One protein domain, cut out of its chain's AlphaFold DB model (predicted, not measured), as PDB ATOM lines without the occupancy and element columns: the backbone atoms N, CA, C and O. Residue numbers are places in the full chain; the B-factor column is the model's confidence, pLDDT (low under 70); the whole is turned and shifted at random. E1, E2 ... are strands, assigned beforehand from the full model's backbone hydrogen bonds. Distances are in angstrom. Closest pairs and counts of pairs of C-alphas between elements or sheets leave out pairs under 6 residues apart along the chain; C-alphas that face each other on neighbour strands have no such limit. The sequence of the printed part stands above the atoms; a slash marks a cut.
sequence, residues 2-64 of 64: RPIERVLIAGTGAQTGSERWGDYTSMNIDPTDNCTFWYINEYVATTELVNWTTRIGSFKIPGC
ATOM      1  N   ARG A   2     132.380 184.811 140.666       67.75
ATOM      2  CA  ARG A   2     131.770 183.862 141.619       67.75
ATOM      3  C   ARG A   2     132.854 182.883 142.098       67.75
ATOM      4  O   ARG A   2     133.556 182.360 141.234       67.75
ATOM      5  N   PRO A   3     132.996 182.632 143.410       69.81
ATOM      6  CA  PRO A   3     133.867 181.573 143.907       69.81
ATOM      7  C   PRO A   3     133.423 180.230 143.329       69.81
ATOM      8  O   PRO A   3     132.222 179.971 143.218       69.81
ATOM      9  N   ILE A   4     134.382 179.388 142.954       74.56
ATOM     10  CA  ILE A   4     134.108 177.990 142.637       74.56
ATOM     11  C   ILE A   4     134.382 177.152 143.883       74.56
ATOM     12  O   ILE A   4     135.467 177.200 144.450       74.56
ATOM     13  N   GLU A   5     133.384 176.383 144.301       85.38
ATOM     14  CA  GLU A   5     133.508 175.371 145.344       85.38
ATOM     15  C   GLU A   5     132.958 174.064 144.780       85.38
ATOM     16  O   GLU A   5     131.865 174.037 144.203       85.38
ATOM     17  N   ARG A   6     133.733 172.982 144.889       85.94
ATOM     18  CA  ARG A   6     133.303 171.645 144.475       85.94
ATOM     19  C   ARG A   6     133.812 170.595 145.445       85.94
ATOM     20  O   ARG A   6     134.978 170.594 145.821       85.94
ATOM     21  N   VAL A   7     132.930 169.658 145.769       91.81
ATOM     22  CA  VAL A   7     133.284 168.447 146.503       91.81
ATOM     23  C   VAL A   7     133.845 167.439 145.507       91.81
ATOM     24  O   VAL A   7     133.131 166.982 144.617       91.81
ATOM     25  N   LEU A   8     135.129 167.104 145.648       92.38
ATOM     26  CA  LEU A   8     135.764 166.055 144.848       92.38
ATOM     27  C   LEU A   8     135.343 164.658 145.326       92.38
ATOM     28  O   LEU A   8     135.053 163.771 144.523       92.38
ATOM     29  N   ILE A   9     135.324 164.476 146.645       94.69
ATOM     30  CA  ILE A   9     134.802 163.301 147.332       94.69
ATOM     31  C   ILE A   9     134.462 163.692 148.771       94.69
ATOM     32  O   ILE A   9     135.205 164.445 149.397       94.69
ATOM     33  N   ALA A  10     133.333 163.206 149.281       94.12
ATOM     34  CA  ALA A  10     133.010 163.318 150.697       94.12
ATOM     35  C   ALA A  10     133.555 162.076 151.407       94.12
ATOM     36  O   ALA A  10     133.151 160.958 151.086       94.12
ATOM     37  N   GLY A  11     134.484 162.267 152.345       92.69
ATOM     38  CA  GLY A  11     134.879 161.195 153.254       92.69
ATOM     39  C   GLY A  11     133.712 160.803 154.160       92.69
ATOM     40  O   GLY A  11     132.929 161.656 154.573       92.69
ATOM     41  N   THR A  12     133.594 159.513 154.455       96.44
ATOM     42  CA  THR A  12     132.555 158.945 155.330       96.44
ATOM     43  C   THR A  12     133.115 158.425 156.654       96.44
ATOM     44  O   THR A  12     132.356 157.923 157.480       96.44
ATOM     45  N   GLY A  13     134.422 158.570 156.884       94.31
ATOM     46  CA  GLY A  13     135.084 158.199 158.134       94.31
ATOM     47  C   GLY A  13     136.099 159.233 158.620       94.31
ATOM     48  O   GLY A  13     136.229 160.318 158.052       94.31
ATOM     49  N   ALA A  14     136.831 158.868 159.673       93.69
ATOM     50  CA  ALA A  14     137.909 159.661 160.258       93.69
ATOM     51  C   ALA A  14     139.142 158.803 160.592       93.69
ATOM     52  O   ALA A  14     139.016 157.632 160.946       93.69
ATOM     53  N   GLN A  15     140.334 159.394 160.515       94.44
ATOM     54  CA  GLN A  15     141.563 158.784 161.025       94.44
ATOM     55  C   GLN A  15     141.645 158.999 162.542       94.44
ATOM     56  O   GLN A  15     141.472 160.127 163.000       94.44
ATOM     57  N   THR A  16     141.906 157.948 163.323       95.75
ATOM     58  CA  THR A  16     141.897 158.029 164.804       95.75
ATOM     59  C   THR A  16     143.218 157.661 165.478       95.75
ATOM     60  O   THR A  16     143.381 157.902 166.670       95.75
ATOM     61  N   GLY A  17     144.169 157.085 164.743       95.44
ATOM     62  CA  GLY A  17     145.446 156.588 165.265       95.44
ATOM     63  C   GLY A  17     146.653 157.477 164.961       95.44
ATOM     64  O   GLY A  17     147.774 157.101 165.292       95.44
ATOM     65  N   SER A  18     146.455 158.622 164.306       92.06
ATOM     66  CA  SER A  18     147.521 159.560 163.948       92.06
ATOM     67  C   SER A  18     146.957 160.959 163.691       92.06
ATOM     68  O   SER A  18     145.886 161.098 163.101       92.06
ATOM     69  N   GLU A  19     147.709 161.987 164.077       90.56
ATOM     70  CA  GLU A  19     147.413 163.404 163.791       90.56
ATOM     71  C   GLU A  19     148.015 163.875 162.458       90.56
ATOM     72  O   GLU A  19     147.785 164.997 162.010       90.56
ATOM     73  N   ARG A  20     148.803 163.012 161.814       91.62
ATOM     74  CA  ARG A  20     149.467 163.297 160.549       91.62
ATOM     75  C   ARG A  20     148.454 163.212 159.398       91.62
ATOM     76  O   ARG A  20     147.902 162.136 159.159       91.62
ATOM     77  N   TRP A  21     148.200 164.335 158.725       90.94
ATOM     78  CA  TRP A  21     147.228 164.480 157.636       90.94
ATOM     79  C   TRP A  21     147.710 165.519 156.619       90.94
ATOM     80  O   TRP A  21     148.238 166.562 157.007       90.94
ATOM     81  N   GLY A  22     147.484 165.282 155.329       91.44
ATOM     82  CA  GLY A  22     147.799 166.229 154.263       91.44
ATOM     83  C   GLY A  22     149.230 166.139 153.732       91.44
ATOM     84  O   GLY A  22     149.597 166.941 152.879       91.44
ATOM     85  N   ASP A  23     150.043 165.175 154.176       91.25
ATOM     86  CA  ASP A  23     151.389 164.961 153.618       91.25
ATOM     87  C   ASP A  23     151.360 164.581 152.139       91.25
ATOM     88  O   ASP A  23     152.316 164.840 151.407       91.25
ATOM     89  N   TYR A  24     150.261 163.966 151.699       91.50
ATOM     90  CA  TYR A  24     150.077 163.493 150.333       91.50
ATOM     91  C   TYR A  24     149.053 164.346 149.574       91.50
ATOM     92  O   TYR A  24     148.262 163.833 148.777       91.50
ATOM     93  N   THR A  25     149.079 165.667 149.798       96.00
ATOM     94  CA  THR A  25     148.315 166.641 149.008       96.00
ATOM     95  C   THR A  25     149.177 167.345 147.961       96.00
ATOM     96  O   THR A  25     150.347 167.652 148.180       96.00
ATOM     97  N   SER A  26     148.595 167.623 146.796       97.44
ATOM     98  CA  SER A  26     149.235 168.432 145.762       97.44
ATOM     99  C   SER A  26     148.197 169.143 144.899       97.44
ATOM    100  O   SER A  26     147.106 168.623 144.656       97.44
ATOM    101  N   MET A  27     148.554 170.328 144.403       96.00
ATOM    102  CA  MET A  27     147.798 171.052 143.389       96.00
ATOM    103  C   MET A  27     148.740 171.478 142.268       96.00
ATOM    104  O   MET A  27     149.768 172.094 142.533       96.00
ATOM    105  N   ASN A  28     148.380 171.163 141.026       96.94
ATOM    106  CA  ASN A  28     149.200 171.452 139.851       96.94
ATOM    107  C   ASN A  28     148.345 172.071 138.747       96.94
ATOM    108  O   ASN A  28     147.185 171.698 138.583       96.94
ATOM    109  N   ILE A  29     148.925 172.990 137.981       95.62
ATOM    110  CA  ILE A  29     148.296 173.555 136.784       95.62
ATOM    111  C   ILE A  29     148.753 172.727 135.582       95.62
ATOM    112  O   ILE A  29     149.940 172.427 135.456       95.62
ATOM    113  N   ASP A  30     147.820 172.347 134.716       95.69
ATOM    114  CA  ASP A  30     148.130 171.670 133.462       95.69
ATOM    115  C   ASP A  30     148.853 172.638 132.507       95.69
ATOM    116  O   ASP A  30     148.275 173.660 132.127       95.69
ATOM    117  N   PRO A  31     150.102 172.354 132.099       95.56
ATOM    118  CA  PRO A  31     150.875 173.263 131.256       95.56
ATOM    119  C   PRO A  31     150.377 173.316 129.805       95.56
ATOM    120  O   PRO A  31     150.829 174.165 129.039       95.56
ATOM    121  N   THR A  32     149.485 172.407 129.394       95.50
ATOM    122  CA  THR A  32     148.953 172.378 128.022       95.50
ATOM    123  C   THR A  32     147.893 173.448 127.786       95.50
ATOM    124  O   THR A  32     147.774 173.939 126.663       95.50
ATOM    125  N   ASP A  33     147.151 173.834 128.831       93.12
ATOM    126  CA  ASP A  33     146.119 174.869 128.746       93.12
ATOM    127  C   ASP A  33     146.262 176.001 129.773       93.12
ATOM    128  O   ASP A  33     145.582 177.011 129.633       93.12
ATOM    129  N   ASN A  34     147.156 175.886 130.762       90.69
ATOM    130  CA  ASN A  34     147.347 176.847 131.858       90.69
ATOM    131  C   ASN A  34     146.056 177.178 132.640       90.69
ATOM    132  O   ASN A  34     145.992 178.190 133.339       90.69
ATOM    133  N   CYS A  35     145.034 176.326 132.532       92.88
ATOM    134  CA  CYS A  35     143.668 176.603 132.972       92.88
ATOM    135  C   CYS A  35     143.053 175.467 133.795       92.88
ATOM    136  O   CYS A  35     142.143 175.699 134.601       92.88
ATOM    137  N   THR A  36     143.519 174.235 133.592       93.44
ATOM    138  CA  THR A  36     143.106 173.070 134.372       93.44
ATOM    139  C   THR A  36     143.944 172.960 135.630       93.44
ATOM    140  O   THR A  36     145.165 172.849 135.573       93.44
ATOM    141  N   PHE A  37     143.277 172.912 136.774       94.62
ATOM    142  CA  PHE A  37     143.891 172.603 138.054       94.62
ATOM    143  C   PHE A  37     143.649 171.133 138.361       94.62
ATOM    144  O   PHE A  37     142.503 170.689 138.395       94.62
ATOM    145  N   TRP A  38     144.721 170.391 138.602       96.19
ATOM    146  CA  TRP A  38     144.702 169.037 139.134       96.19
ATOM    147  C   TRP A  38     144.897 169.097 140.642       96.19
ATOM    148  O   TRP A  38     145.855 169.703 141.119       96.19
ATOM    149  N   TYR A  39     144.005 168.458 141.388       96.06
ATOM    150  CA  TYR A  39     144.058 168.370 142.837       96.06
ATOM    151  C   TYR A  39     144.140 166.913 143.280       96.06
ATOM    152  O   TYR A  39     143.342 166.073 142.855       96.06
ATOM    153  N   ILE A  40     145.116 166.634 144.137       97.06
ATOM    154  CA  ILE A  40     145.365 165.340 144.758       97.06
ATOM    155  C   ILE A  40     145.261 165.534 146.264       97.06
ATOM    156  O   ILE A  40     145.920 166.415 146.822       97.06
ATOM    157  N   ASN A  41     144.428 164.735 146.926       95.69
ATOM    158  CA  ASN A  41     144.367 164.738 148.381       95.69
ATOM    159  C   ASN A  41     143.864 163.405 148.945       95.69
ATOM    160  O   ASN A  41     143.317 162.556 148.234       95.69
ATOM    161  N   GLU A  42     144.061 163.254 150.242       95.12
ATOM    162  CA  GLU A  42     143.628 162.153 151.081       95.12
ATOM    163  C   GLU A  42     142.155 162.321 151.489       95.12
ATOM    164  O   GLU A  42     141.657 163.432 151.688       95.12
ATOM    165  N   TYR A  43     141.443 161.204 151.635       94.94
ATOM    166  CA  TYR A  43     140.123 161.136 152.262       94.94
ATOM    167  C   TYR A  43     139.965 159.812 153.017       94.94
ATOM    168  O   TYR A  43     140.636 158.829 152.706       94.94
ATOM    169  N   VAL A  44     139.062 159.768 154.000       95.81
ATOM    170  CA  VAL A  44     138.756 158.543 154.754       95.81
ATOM    171  C   VAL A  44     137.381 158.010 154.358       95.81
ATOM    172  O   VAL A  44     136.379 158.716 154.482       95.81
ATOM    173  N   ALA A  45     137.320 156.757 153.904       94.56
ATOM    174  CA  ALA A  45     136.062 156.070 153.597       94.56
ATOM    175  C   ALA A  45     135.451 155.381 154.833       94.56
ATOM    176  O   ALA A  45     134.238 155.412 155.024       94.56
ATOM    177  N   THR A  46     136.283 154.822 155.710       95.69
ATOM    178  CA  THR A  46     135.851 154.121 156.928       95.69
ATOM    179  C   THR A  46     136.729 154.550 158.096       95.69
ATOM    180  O   THR A  46     137.938 154.679 157.938       95.69
ATOM    181  N   THR A  47     136.131 154.791 159.264       95.94
ATOM    182  CA  THR A  47     136.872 155.218 160.457       95.94
ATOM    183  C   THR A  47     137.773 154.105 160.977       95.94
ATOM    184  O   THR A  47     137.277 153.083 161.447       95.94
ATOM    185  N   GLU A  48     139.086 154.327 160.946       93.50
ATOM    186  CA  GLU A  48     140.113 153.377 161.386       93.50
ATOM    187  C   GLU A  48     141.355 154.125 161.907       93.50
ATOM    188  O   GLU A  48     141.457 155.349 161.791       93.50
ATOM    189  N   LEU A  49     142.312 153.394 162.496       93.50
ATOM    190  CA  LEU A  49     143.519 153.994 163.078       93.50
ATOM    191  C   LEU A  49     144.323 154.785 162.034       93.50
ATOM    192  O   LEU A  49     144.603 155.959 162.253       93.50
ATOM    193  N   VAL A  50     144.664 154.169 160.900       87.75
ATOM    194  CA  VAL A  50     145.304 154.823 159.746       87.75
ATOM    195  C   VAL A  50     144.839 154.101 158.483       87.75
ATOM    196  O   VAL A  50     145.339 153.024 158.171       87.75
ATOM    197  N   ASN A  51     143.856 154.668 157.783       91.62
ATOM    198  CA  ASN A  51     143.327 154.113 156.532       91.62
ATOM    199  C   ASN A  51     142.740 155.220 155.640       91.62
ATOM    200  O   ASN A  51     141.529 155.321 155.423       91.62
ATOM    201  N   TRP A  52     143.604 156.118 155.174       92.94
ATOM    202  CA  TRP A  52     143.236 157.096 154.158       92.94
ATOM    203  C   TRP A  52     143.399 156.507 152.755       92.94
ATOM    204  O   TRP A  52     144.173 155.584 152.509       92.94
ATOM    205  N   THR A  53     142.648 157.052 151.808       94.25
ATOM    206  CA  THR A  53     142.749 156.755 150.378       94.25
ATOM    207  C   THR A  53     143.015 158.049 149.621       94.25
ATOM    208  O   THR A  53     142.624 159.129 150.059       94.25
ATOM    209  N   THR A  54     143.660 157.964 148.461       94.94
ATOM    210  CA  THR A  54     143.903 159.125 147.601       94.94
ATOM    211  C   THR A  54     142.758 159.335 146.616       94.94
ATOM    212  O   THR A  54     142.267 158.393 145.988       94.94
ATOM    213  N   ARG A  55     142.367 160.593 146.416       96.19
ATOM    214  CA  ARG A  55     141.501 161.008 145.316       96.19
ATOM    215  C   ARG A  55     142.211 162.044 144.458       96.19
ATOM    216  O   ARG A  55     142.835 162.969 144.966       96.19
ATOM    217  N   ILE A  56     142.074 161.875 143.148       96.94
ATOM    218  CA  ILE A  56     142.577 162.795 142.131       96.94
ATOM    219  C   ILE A  56     141.369 163.364 141.397       96.94
ATOM    220  O   ILE A  56     140.455 162.623 141.027       96.94
ATOM    221  N   GLY A  57     141.359 164.672 141.192       95.56
ATOM    222  CA  GLY A  57     140.353 165.342 140.383       95.56
ATOM    223  C   GLY A  57     140.895 166.593 139.736       95.56
ATOM    224  O   GLY A  57     141.990 167.046 140.058       95.56
ATOM    225  N   SER A  58     140.110 167.158 138.830       94.88
ATOM    226  CA  SER A  58     140.455 168.413 138.186       94.88
ATOM    227  C   SER A  58     139.268 169.353 138.080       94.88
ATOM    228  O   SER A  58     138.105 168.942 138.110       94.88
ATOM    229  N   PHE A  59     139.568 170.642 137.979       92.31
ATOM    230  CA  PHE A  59     138.588 171.678 137.693       92.31
ATOM    231  C   PHE A  59     139.218 172.786 136.850       92.31
ATOM    232  O   PHE A  59     140.426 173.008 136.883       92.31
ATOM    233  N   LYS A  60     138.376 173.490 136.094       91.19
ATOM    234  CA  LYS A  60     138.755 174.670 135.313       91.19
ATOM    235  C   LYS A  60     138.140 175.916 135.932       91.19
ATOM    236  O   LYS A  60     136.981 175.884 136.357       91.19
ATOM    237  N   ILE A  61     138.904 177.004 135.976       82.88
ATOM    238  CA  ILE A  61     138.398 178.309 136.413       82.88
ATOM    239  C   ILE A  61     137.698 178.979 135.221       82.88
ATOM    240  O   ILE A  61     138.317 179.101 134.170       82.88
ATOM    241  N   PRO A  62     136.436 179.431 135.350       80.69
ATOM    242  CA  PRO A  62     135.752 180.130 134.264       80.69
ATOM    243  C   PRO A  62     136.458 181.438 133.885       80.69
ATOM    244  O   PRO A  62     136.727 182.262 134.761       80.69
ATOM    245  N   GLY A  63     136.696 181.661 132.593       79.62
ATOM    246  CA  GLY A  63     137.400 182.854 132.098       79.62
ATOM    247  C   GLY A  63     138.909 182.646 131.949       79.62
ATOM    248  O   GLY A  63     139.606 183.540 131.477       79.62
ATOM    249  N   CYS A  64     139.371 181.462 132.335       76.00
ATOM    250  CA  CYS A  64     140.195 180.633 131.478       76.00
ATOM    251  C   CYS A  64     139.267 179.929 130.449       76.00
ATOM    252  O   CYS A  64     139.736 179.631 129.339       76.00
TER     253      CYS A  64
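AT A GLANCE: This is residues 2 to 64 of the 64 residues of an uncharacterized protein of Geodermatophilaceae bacterium (UniProt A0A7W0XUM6). With little regular structure, the model is a narrow, elongated ribbon of three strands, E1, E2 and E3, side by side; the stretch of residues 2 to 25, with no named element, runs lengthwise past E3, turns at one end of the sheet and comes back to E1. The printed part has 63 residues, 22 of them in named elements, with no named helix; the class is all strand. The antiparallel order E1, E2, E3 is a meander, each strand the antiparallel neighbour of the one before. The whole is loose, with a radius of gyration of the C-alphas of 14.2 A and spans of 42 by 22 by 14 A.

HOW THE PARTS SIT: The inner strand E2, residues 36 to 44, forms a hairpin with edge strand E3, residues 52 to 60, their directions at 157 degrees; N 39 and O 57 are 2.8 A apart, within hydrogen-bond range. E2 also forms a hairpin with edge strand E1, residues 26 to 29, at 166 degrees, with N 38 and O 28 at 2.8 A.

IN THESE COORDINATES: E2 is 25.4 A long, E3 26.2 A and E1 10.4 A. C-alpha 26 is at (149.235, 168.432, 145.762) and C-alpha 60 at (138.755, 174.670, 135.313).

THE WHOLE: The farthest C-alphas, Gly 17 and Gly 63, are 43.1 A apart. The printed part has no cut, and both links are short. Residues 2 to 3 have pLDDT under 70.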